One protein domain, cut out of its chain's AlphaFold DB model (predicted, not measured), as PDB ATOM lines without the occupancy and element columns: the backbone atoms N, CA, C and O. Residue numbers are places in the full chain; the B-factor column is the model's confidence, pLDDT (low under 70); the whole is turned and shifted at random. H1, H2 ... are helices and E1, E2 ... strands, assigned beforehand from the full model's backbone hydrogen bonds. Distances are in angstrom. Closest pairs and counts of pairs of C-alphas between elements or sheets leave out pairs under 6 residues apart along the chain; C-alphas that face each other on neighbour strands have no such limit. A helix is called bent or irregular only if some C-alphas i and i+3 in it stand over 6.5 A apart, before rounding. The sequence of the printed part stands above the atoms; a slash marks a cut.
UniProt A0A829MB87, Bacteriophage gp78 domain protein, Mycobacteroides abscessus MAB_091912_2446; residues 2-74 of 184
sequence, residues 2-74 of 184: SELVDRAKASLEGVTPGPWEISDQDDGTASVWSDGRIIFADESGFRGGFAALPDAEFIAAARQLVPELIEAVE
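AT A GLANCE: This is residues 2 to 74 of the 184 residues of the protein "Bacteriophage gp78 domain protein" of Mycobacteroides abscessus MAB_091912_2446 (UniProt A0A829MB87). Picture a long bent helix, H2, whose first arm H2a covers one face of a small three-stranded sheet at one end of the domain, while its second arm H2b runs on beyond the sheet to pack side by side with the short helix H1 at the other end. A long loop, residues 40 to 52, leads from the last strand back to H2a, and both ends of the printed part lie at the end where H1 and H2b meet. The printed part has 73 residues with two named helices and three named strands, in the order H1, E1, E2, E3, H2; the class is mixed, helices and strands, and the sheet has the order E1, E2, E3, all antiparallel. The whole is only just loose, close to compact, with a radius of gyration of the C-alphas of 13.8 A, and it is elongated, spanning 43 by 24 by 19 A.

IN THESE COORDINATES: Find C-alpha 3 at (134.042, -8.442, 44.488); from there H1 runs through residues 3 to 10, 10.4 A from first to last C-alpha. Go on to C-alpha 21 at (114.481, 11.316, 32.511), where E1 begins, residues 21 to 24, 9.9 A long. E2, residues 29 to 34, is the longest strand at 17.4 A, and E3, residues 37 to 39, measures 6.6 A. Look next at H2, residues 53 to 74, which by its hydrogen bonds was assigned as one helix but is bent: C-alphas 64 and 67 are 6.6 A apart. Its arm H2a, residues 53 to 64, is 17.0 A long; its arm H2b, residues 67 to 74, is 10.7 A long and ends at C-alpha 74 at (124.212, -6.624, 49.498).

HOW THE PARTS SIT: Begin with the sheet, a meander, each strand the antiparallel neighbour of the one before. E1 and E2 form a hairpin, with N 23 and O 31 at 2.9 A and N 31 and O 23 at 2.8 A, within hydrogen-bond range. E2 and E3 form a second hairpin, with N 37 and O 34 at 2.9 A, also within hydrogen-bond range. E1 and E3 are edge strands, and they are apart. H2a is on the sheet, and its height over the sheet is 8.5 A; the arrangement is one of two layers, the sheet E1, E2, E3 and the helix arm H2a on one face of it. It lies over E2, with 10 of its 12 C-alphas falling there, and only just not over E1, with 2. Its line stands at 1 degrees to that of E2 on the local plane, along the strands. The closest C-alphas of E2 and H2a are those of Ala 30 and Leu 53, 4.9 A apart. From H2a to H2b there is a steep tilt of 45 degrees, and H2b is not on the sheet. H1 and H2b touch, the closest C-alphas being those of Val 5 and Ile 70 at 6.3 A; they run opposite ways at a shallow tilt of 27 degrees. H1 is apart from H2a and is not on the sheet. In H1, H2a and H2b every O i to N i+4 pair is within hydrogen-bond range.

THE WHOLE: The two C-alphas farthest apart are those of Ser 2 and Asp 26, at 44.7 A, while the first and last printed C-alphas, Ser 2 and Glu 74, are 8.3 A apart. The printed part has no cut. The link from E3 to H2, residues 40 to 52, is long; near its end, residues 51 to 52 pair with residues 29 to 30 of E2, antiparallel. The mean pLDDT of the printed part is 76.4, and you will find values under 70 at residue 28 and residues 36 to 55.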
ATOM      1  N   SER A   2     131.012  -9.055  48.342       86.25
ATOM      2  CA  SER A   2     131.608  -9.690  47.167       86.25
ATOM      3  C   SER A   2     132.339  -8.688  46.272       86.25
ATOM      4  O   SER A   2     131.960  -7.524  46.158       86.25
ATOM      5  N   GLU A   3     133.341  -9.186  45.545       91.44
ATOM      6  CA  GLU A   3     134.042  -8.442  44.488       91.44
ATOM      7  C   GLU A   3     133.067  -7.862  43.442       91.44
ATOM      8  O   GLU A   3     133.324  -6.823  42.836       91.44
ATOM      9  N   LEU A   4     131.922  -8.525  43.233       89.75
ATOM     10  CA  LEU A   4     130.901  -8.093  42.286       89.75
ATOM     11  C   LEU A   4     130.219  -6.799  42.739       89.75
ATOM     12  O   LEU A   4     130.079  -5.885  41.926       89.75
ATOM     13  N   VAL A   5     129.822  -6.720  44.013       92.69
ATOM     14  CA  VAL A   5     129.243  -5.510  44.612       92.69
ATOM     15  C   VAL A   5     130.255  -4.370  44.569       92.69
ATOM     16  O   VAL A   5     129.917  -3.275  44.120       92.69
ATOM     17  N   ASP A   6     131.504  -4.634  44.954       93.38
ATOM     18  CA  ASP A   6     132.560  -3.617  44.970       93.38
ATOM     19  C   ASP A   6     132.815  -3.053  43.566       93.38
ATOM     20  O   ASP A   6     132.853  -1.836  43.367       93.38
ATOM     21  N   ARG A   7     132.906  -3.923  42.554       93.44
ATOM     22  CA  ARG A   7     133.071  -3.509  41.156       93.44
ATOM     23  C   ARG A   7     131.853  -2.746  40.633       93.44
ATOM     24  O   ARG A   7     132.018  -1.785  39.879       93.44
ATOM     25  N   ALA A   8     130.643  -3.155  41.014       90.62
ATOM     26  CA  ALA A   8     129.415  -2.467  40.624       90.62
ATOM     27  C   ALA A   8     129.357  -1.054  41.224       90.62
ATOM     28  O   ALA A   8     129.085  -0.097  40.502       90.62
ATOM     29  N   LYS A   9     129.712  -0.901  42.505       91.44
ATOM     30  CA  LYS A   9     129.808   0.400  43.183       91.44
ATOM     31  C   LYS A   9     130.887   1.293  42.581       91.44
ATOM     32  O   LYS A   9     130.606   2.448  42.278       91.44
ATOM     33  N   ALA A  10     132.082   0.755  42.330       92.12
ATOM     34  CA  ALA A  10     133.170   1.491  41.683       92.12
ATOM     35  C   ALA A  10     132.771   2.002  40.286       92.12
ATOM     36  O   ALA A  10     133.139   3.103  39.891       92.12
ATOM     37  N   SER A  11     131.955   1.238  39.554       87.19
ATOM     38  CA  SER A  11     131.440   1.643  38.236       87.19
ATOM     39  C   SER A  11     130.423   2.793  38.299       87.19
ATOM     40  O   SER A  11     130.132   3.413  37.275       87.19
ATOM     41  N   LEU A  12     129.867   3.073  39.483       87.00
ATOM     42  CA  LEU A  12     128.944   4.181  39.730       87.00
ATOM     43  C   LEU A  12     129.620   5.394  40.382       87.00
ATOM     44  O   LEU A  12     128.983   6.438  40.533       87.00
ATOM     45  N   GLU A  13     130.892   5.298  40.760       86.12
ATOM     46  CA  GLU A  13     131.600   6.406  41.392       86.12
ATOM     47  C   GLU A  13     131.743   7.592  40.420       86.12
ATOM     48  O   GLU A  13     132.127   7.441  39.261       86.12
ATOM     49  N   GLY A  14     131.387   8.797  40.878       76.50
ATOM     50  CA  GLY A  14     131.440  10.020  40.064       76.50
ATOM     51  C   GLY A  14     130.313  10.172  39.033       76.50
ATOM     52  O   GLY A  14     130.280  11.167  38.303       76.50
ATOM     53  N   VAL A  15     129.369   9.232  38.981       80.00
ATOM     54  CA  VAL A  15     128.175   9.317  38.132       80.00
ATOM     55  C   VAL A  15     127.133  10.255  38.755       80.00
ATOM     56  O   VAL A  15     126.943  10.269  39.968       80.00
ATOM     57  N   THR A  16     126.417  11.022  37.925       77.25
ATOM     58  CA  THR A  16     125.275  11.840  38.371       77.25
ATOM     59  C   THR A  16     124.157  10.957  38.965       77.25
ATOM     60  O   THR A  16     123.719  10.008  38.311       77.25
ATOM     61  N   PRO A  17     123.662  11.239  40.179       73.31
ATOM     62  CA  PRO A  17     122.502  10.540  40.731       73.31
ATOM     63  C   PRO A  17     121.234  10.751  39.889       73.31
ATOM     64  O   PRO A  17     121.124  11.720  39.136       73.31
ATOM     65  N   GLY A  18     120.270   9.833  40.001       75.69
ATOM     66  CA  GLY A  18     118.935  10.028  39.427       75.69
ATOM     67  C   GLY A  18     118.113  11.097  40.174       75.69
ATOM     68  O   GLY A  18     118.598  11.672  41.151       75.69
ATOM     69  N   PRO A  19     116.853  11.333  39.770       80.38
ATOM     70  CA  PRO A  19     116.123  10.612  38.728       80.38
ATOM     71  C   PRO A  19     116.629  10.947  37.322       80.38
ATOM     72  O   PRO A  19     116.975  12.084  37.021       80.38
ATOM     73  N   TRP A  20     116.682   9.927  36.468       82.31
ATOM     74  CA  TRP A  20     117.030  10.078  35.057       82.31
ATOM     75  C   TRP A  20     115.764  10.093  34.217       82.31
ATOM     76  O   TRP A  20     114.927   9.204  34.354       82.31
ATOM     77  N   GLU A  21     115.650  11.085  33.351       84.12
ATOM     78  CA  GLU A  21     114.481  11.316  32.511       84.12
ATOM     79  C   GLU A  21     114.864  11.284  31.028       84.12
ATOM     80  O   GLU A  21     116.045  11.308  30.665       84.12
ATOM     81  N   ILE A  22     113.847  11.230  30.172       82.75
ATOM     82  CA  ILE A  22     113.995  11.168  28.720       82.75
ATOM     83  C   ILE A  22     113.318  12.395  28.122       82.75
ATOM     84  O   ILE A  22     112.189  12.721  28.485       82.75
ATOM     85  N   SER A  23     113.994  13.044  27.184       81.38
ATOM     86  CA  SER A  23     113.408  14.059  26.309       81.38
ATOM     87  C   SER A  23     113.380  13.509  24.891       81.38
ATOM     88  O   SER A  23     114.443  13.339  24.297       81.38
ATOM     89  N   ASP A  24     112.185  13.222  24.381       79.12
ATOM     90  CA  ASP A  24     111.938  12.743  23.016       79.12
ATOM     91  C   ASP A  24     111.812  13.913  22.029       79.12
ATOM     92  O   ASP A  24     111.398  15.008  22.414       79.12
ATOM     93  N   GLN A  25     112.170  13.674  20.770       75.12
ATOM     94  CA  GLN A  25     112.102  14.630  19.670       75.12
ATOM     95  C   GLN A  25     111.259  14.061  18.523       75.12
ATOM     96  O   GLN A  25     111.278  12.865  18.241       75.12
ATOM     97  N   ASP A  26     110.582  14.943  17.781       73.94
ATOM     98  CA  ASP A  26     109.674  14.569  16.681       73.94
ATOM     99  C   ASP A  26     110.354  13.807  15.514       73.94
ATOM    100  O   ASP A  26     109.673  13.314  14.611       73.94
ATOM    101  N   ASP A  27     111.687  13.708  15.503       71.06
ATOM    102  CA  ASP A  27     112.484  12.992  14.501       71.06
ATOM    103  C   ASP A  27     112.859  11.550  14.905       71.06
ATOM    104  O   ASP A  27     113.593  10.876  14.175       71.06
ATOM    105  N   GLY A  28     112.317  11.051  16.024       65.12
ATOM    106  CA  GLY A  28     112.533   9.686  16.522       65.12
ATOM    107  C   GLY A  28     113.814   9.519  17.341       65.12
ATOM    108  O   GLY A  28     114.271   8.391  17.567       65.12
ATOM    109  N   THR A  29     114.410  10.629  17.760       71.44
ATOM    110  CA  THR A  29     115.619  10.656  18.571       71.44
ATOM    111  C   THR A  29     115.338  11.244  19.955       71.44
ATOM    112  O   THR A  29     114.428  12.044  20.125       71.44
ATOM    113  N   ALA A  30     116.095  10.842  20.975       71.12
ATOM    114  CA  ALA A  30     115.857  11.260  22.352       71.12
ATOM    115  C   ALA A  30     117.150  11.476  23.141       71.12
ATOM    116  O   ALA A  30     118.223  10.994  22.771       71.12
ATOM    117  N   SER A  31     117.041  12.187  24.264       73.62
ATOM    118  CA  SER A  31     118.145  12.432  25.193       73.62
ATOM    119  C   SER A  31     117.853  12.018  26.618       73.62
ATOM    120  O   SER A  31     116.743  12.220  27.100       73.62
ATOM    121  N   VAL A  32     118.878  11.483  27.287       77.31
ATOM    122  CA  VAL A  32     118.835  11.136  28.710       77.31
ATOM    123  C   VAL A  32     119.472  12.250  29.516       77.31
ATOM    124  O   VAL A  32     120.618  12.638  29.260       77.31
ATOM    125  N   TRP A  33     118.744  12.740  30.511       78.69
ATOM    126  CA  TRP A  33     119.196  13.841  31.352       78.69
ATOM    127  C   TRP A  33     118.899  13.619  32.836       78.69
ATOM    128  O   TRP A  33     117.959  12.919  33.208       78.69
ATOM    129  N   SER A  34     119.752  14.196  33.679       76.62
ATOM    130  CA  SER A  34     119.559  14.335  35.127       76.62
ATOM    131  C   SER A  34     120.352  15.553  35.600       76.62
ATOM    132  O   SER A  34     121.466  15.782  35.124       76.62
ATOM    133  N   ASP A  35     119.780  16.345  36.508       74.38
ATOM    134  CA  ASP A  35     120.426  17.505  37.145       74.38
ATOM    135  C   ASP A  35     121.136  18.454  36.150       74.38
ATOM    136  O   ASP A  35     122.308  18.812  36.285       74.38
ATOM    137  N   GLY A  36     120.444  18.800  35.057       64.75
ATOM    138  CA  GLY A  36     120.965  19.700  34.020       64.75
ATOM    139  C   GLY A  36     122.108  19.130  33.167       64.75
ATOM    140  O   GLY A  36     122.707  19.867  32.383       64.75
ATOM    141  N   ARG A  37     122.422  17.833  33.290       63.47
ATOM    142  CA  ARG A  37     123.424  17.126  32.482       63.47
ATOM    143  C   ARG A  37     122.741  16.192  31.497       63.47
ATOM    144  O   ARG A  37     121.886  15.405  31.886       63.47
ATOM    145  N   ILE A  38     123.173  16.245  30.244       68.62
ATOM    146  CA  ILE A  38     122.723  15.361  29.166       68.62
ATOM    147  C   ILE A  38     123.854  14.369  28.869       68.62
ATOM    148  O   ILE A  38     125.002  14.794  28.732       68.62
ATOM    149  N   ILE A  39     123.566  13.068  28.785       64.00
ATOM    150  CA  ILE A  39     124.574  12.048  28.443       64.00
ATOM    151  C   ILE A  39     124.503  11.706  26.952       64.00
ATOM    152  O   ILE A  39     123.503  11.143  26.523       64.00
ATOM    153  N   PHE A  40     125.607  11.931  26.220       62.91
ATOM    154  CA  PHE A  40     125.931  11.273  24.943       62.91
ATOM    155  C   PHE A  40     127.443  11.129  24.753       62.91
ATOM    156  O   PHE A  40     128.211  11.986  25.194       62.91
ATOM    157  N   ALA A  41     127.856  10.069  24.060       42.94
ATOM    158  CA  ALA A  41     129.221   9.873  23.587       42.94
ATOM    159  C   ALA A  41     129.194   9.572  22.080       42.94
ATOM    160  O   ALA A  41     128.589   8.584  21.667       42.94
ATOM    161  N   ASP A  42     129.848  10.415  21.279       44.94
ATOM    162  CA  ASP A  42     130.330  10.056  19.941       44.94
ATOM    163  C   ASP A  42     131.857   9.821  19.976       44.94
ATOM    164  O   ASP A  42     132.499  10.011  21.016       44.94
ATOM    165  N   GLU A  43     132.459   9.402  18.853       42.75
ATOM    166  CA  GLU A  43     133.911   9.150  18.727       42.75
ATOM    167  C   GLU A  43     134.795  10.385  19.026       42.75
ATOM    168  O   GLU A  43     136.012  10.264  19.180       42.75
ATOM    169  N   SER A  44     134.202  11.574  19.131       44.53
ATOM    170  CA  SER A  44     134.851  12.879  19.294       44.53
ATOM    171  C   SER A  44     134.530  13.608  20.615       44.53
ATOM    172  O   SER A  44     135.048  14.707  20.838       44.53
ATOM    173  N   GLY A  45     133.765  13.001  21.530       46.88
ATOM    174  CA  GLY A  45     133.489  13.519  22.881       46.88
ATOM    175  C   GLY A  45     132.103  14.161  23.066       46.88
ATOM    176  O   GLY A  45     131.176  13.920  22.303       46.88
ATOM    177  N   PHE A  46     131.928  14.963  24.129       42.66
ATOM    178  CA  PHE A  46     130.641  15.590  24.483       42.66
ATOM    179  C   PHE A  46     130.242  16.686  23.475       42.66
ATOM    180  O   PHE A  46     130.676  17.837  23.584       42.66
ATOM    181  N   ARG A  47     129.351  16.366  22.534       47.00
ATOM    182  CA  ARG A  47     128.492  17.349  21.856       47.00
ATOM    183  C   ARG A  47     127.034  16.906  21.943       47.00
ATOM    184  O   ARG A  47     126.746  15.716  21.949       47.00
ATOM    185  N   GLY A  48     126.127  17.881  22.041       49.62
ATOM    186  CA  GLY A  48     124.685  17.641  22.018       49.62
ATOM    187  C   GLY A  48     124.294  16.907  20.739       49.62
ATOM    188  O   GLY A  48     124.394  17.471  19.651       49.62
ATOM    189  N   GLY A  49     123.900  15.651  20.892       56.47
ATOM    190  CA  GLY A  49     123.304  14.811  19.862       56.47
ATOM    191  C   GLY A  49     122.057  14.150  20.433       56.47
ATOM    192  O   GLY A  49     121.645  14.486  21.538       56.47
ATOM    193  N   PHE A  50     121.457  13.226  19.697       56.28
ATOM    194  CA  PHE A  50     120.310  12.455  20.157       56.28
ATOM    195  C   PHE A  50     120.588  10.961  19.937       56.28
ATOM    196  O   PHE A  50     121.205  10.593  18.936       56.28
ATOM    197  N   ALA A  51     120.180  10.103  20.873       59.78
ATOM    198  CA  ALA A  51     120.212   8.648  20.718       59.78
ATOM    199  C   ALA A  51     118.893   8.181  20.101       59.78
ATOM    200  O   ALA A  51     117.916   8.928  20.083       59.78
ATOM    201  N   ALA A  52     118.830   6.938  19.628       65.50
ATOM    202  CA  ALA A  52     117.531   6.341  19.350       65.50
ATOM    203  C   ALA A  52     116.710   6.308  20.652       65.50
ATOM    204  O   ALA A  52     117.247   5.977  21.712       65.50
ATOM    205  N   LEU A  53     115.416   6.636  20.576       68.25
ATOM    206  CA  LEU A  53     114.517   6.636  21.737       68.25
ATOM    207  C   LEU A  53     114.623   5.355  22.606       68.25
ATOM    208  O   LEU A  53     114.761   5.495  23.822       68.25
ATOM    209  N   PRO A  54     114.701   4.129  22.036       68.69
ATOM    210  CA  PRO A  54     114.857   2.907  22.834       68.69
ATOM    211  C   PRO A  54     116.157   2.829  23.652       68.69
ATOM    212  O   PRO A  54     116.164   2.292  24.760       68.69
ATOM    213  N   ASP A  55     117.266   3.368  23.135       67.62
ATOM    214  CA  ASP A  55     118.549   3.366  23.851       67.62
ATOM    215  C   ASP A  55     118.515   4.359  25.020       67.62
ATOM    216  O   ASP A  55     119.028   4.075  26.106       67.62
ATOM    217  N   ALA A  56     117.870   5.512  24.818       71.75
ATOM    218  CA  ALA A  56     117.660   6.498  25.870       71.75
ATOM    219  C   ALA A  56     116.771   5.942  26.998       71.75
ATOM    220  O   ALA A  56     117.108   6.086  28.177       71.75
ATOM    221  N   GLU A  57     115.690   5.239  26.645       79.44
ATOM    222  CA  GLU A  57     114.828   4.522  27.593       79.44
ATOM    223  C   GLU A  57     115.603   3.496  28.419       79.44
ATOM    224  O   GLU A  57     115.522   3.495  29.652       79.44
ATOM    225  N   PHE A  58     116.410   2.665  27.757       80.06
ATOM    226  CA  PHE A  58     117.224   1.662  28.431       80.06
ATOM    227  C   PHE A  58     118.229   2.289  29.404       80.06
ATOM    228  O   PHE A  58     118.333   1.846  30.548       80.06
ATOM    229  N   ILE A  59     118.956   3.329  28.985       82.31
ATOM    230  CA  ILE A  59     119.968   3.985  29.823       82.31
ATOM    231  C   ILE A  59     119.317   4.652  31.039       82.31
ATOM    232  O   ILE A  59     119.816   4.485  32.154       82.31
ATOM    233  N   ALA A  60     118.214   5.382  30.850       83.25
ATOM    234  CA  ALA A  60     117.504   6.031  31.949       83.25
ATOM    235  C   ALA A  60     117.003   4.996  32.972       83.25
ATOM    236  O   ALA A  60     117.267   5.135  34.168       83.25
ATOM    237  N   ALA A  61     116.370   3.916  32.500       87.12
ATOM    238  CA  ALA A  61     115.887   2.836  33.355       87.12
ATOM    239  C   ALA A  61     117.030   2.110  34.084       87.12
ATOM    240  O   ALA A  61     116.967   1.906  35.295       87.12
ATOM    241  N   ALA A  62     118.113   1.764  33.380       87.69
ATOM    242  CA  ALA A  62     119.264   1.087  33.971       87.69
ATOM    243  C   ALA A  62     119.939   1.940  35.056       87.69
ATOM    244  O   ALA A  62     120.324   1.422  36.103       87.69
ATOM    245  N   ARG A  63     120.052   3.257  34.851       85.88
ATOM    246  CA  ARG A  63     120.644   4.168  35.842       85.88
ATOM    247  C   ARG A  63     119.824   4.282  37.125       85.88
ATOM    248  O   ARG A  63     120.413   4.530  38.173       85.88
ATOM    249  N   GLN A  64     118.506   4.120  37.040       87.31
ATOM    250  CA  GLN A  64     117.638   4.060  38.214       87.31
ATOM    251  C   GLN A  64     117.720   2.686  38.897       87.31
ATOM    252  O   GLN A  64     117.884   2.614  40.108       87.31
ATOM    253  N   LEU A  65     117.687   1.602  38.118       91.12
ATOM    254  CA  LEU A  65     117.581   0.238  38.640       91.12
ATOM    255  C   LEU A  65     118.886  -0.309  39.244       91.12
ATOM    256  O   LEU A  65     118.850  -1.068  40.209       91.12
ATOM    257  N   VAL A  66     120.050   0.022  38.678       92.00
ATOM    258  CA  VAL A  66     121.331  -0.577  39.102       92.00
ATOM    259  C   VAL A  66     121.667  -0.298  40.580       92.00
ATOM    260  O   VAL A  66     122.063  -1.250  41.253       92.00
ATOM    261  N   PRO A  67     121.498   0.923  41.129       91.38
ATOM    262  CA  PRO A  67     121.663   1.163  42.566       91.38
ATOM    263  C   PRO A  67     120.762   0.280  43.444       91.38
ATOM    264  O   PRO A  67     121.257  -0.339  44.382       91.38
ATOM    265  N   GLU A  68     119.478   0.145  43.096       94.19
ATOM    266  CA  GLU A  68     118.525  -0.695  43.840       94.19
ATOM    267  C   GLU A  68     118.931  -2.178  43.813       94.19
ATOM    268  O   GLU A  68     118.849  -2.883  44.819       94.19
ATOM    269  N   LEU A  69     119.428  -2.659  42.668       94.94
ATOM    270  CA  LEU A  69     119.940  -4.023  42.546       94.94
ATOM    271  C   LEU A  69     121.199  -4.250  43.386       94.94
ATOM    272  O   LEU A  69     121.344  -5.325  43.965       94.94
ATOM    273  N   ILE A  70     122.099  -3.266  43.470       94.88
ATOM    274  CA  ILE A  70     123.285  -3.354  44.332       94.88
ATOM    275  C   ILE A  70     122.849  -3.497  45.792       94.88
ATOM    276  O   ILE A  70     123.301  -4.423  46.461       94.88
ATOM    277  N   GLU A  71     121.933  -2.648  46.264       94.94
ATOM    278  CA  GLU A  71     121.414  -2.719  47.636       94.94
ATOM    279  C   GLU A  71     120.751  -4.074  47.933       94.94
ATOM    280  O   GLU A  71     121.002  -4.686  48.975       94.94
ATOM    281  N   ALA A  72     119.949  -4.589  46.997       96.38
ATOM    282  CA  ALA A  72     119.306  -5.890  47.140       96.38
ATOM    283  C   ALA A  72     120.323  -7.042  47.209       96.38
ATOM    284  O   ALA A  72     120.177  -7.947  48.034       96.38
ATOM    285  N   VAL A  73     121.366  -7.016  46.371       96.19
ATOM    286  CA  VAL A  73     122.433  -8.028  46.394       96.19
ATOM    287  C   VAL A  73     123.204  -7.969  47.709       96.19
ATOM    288  O   VAL A  73     123.435  -9.011  48.317       96.19
ATOM    289  N   GLU A  74     123.540  -6.777  48.204       96.00
ATOM    290  CA  GLU A  74     124.212  -6.624  49.498       96.00
ATOM    291  C   GLU A  74     123.395  -7.187  50.656       96.00
ATOM    292  O   GLU A  74     123.937  -7.870  51.529       96.00
TER     293      GLU A  74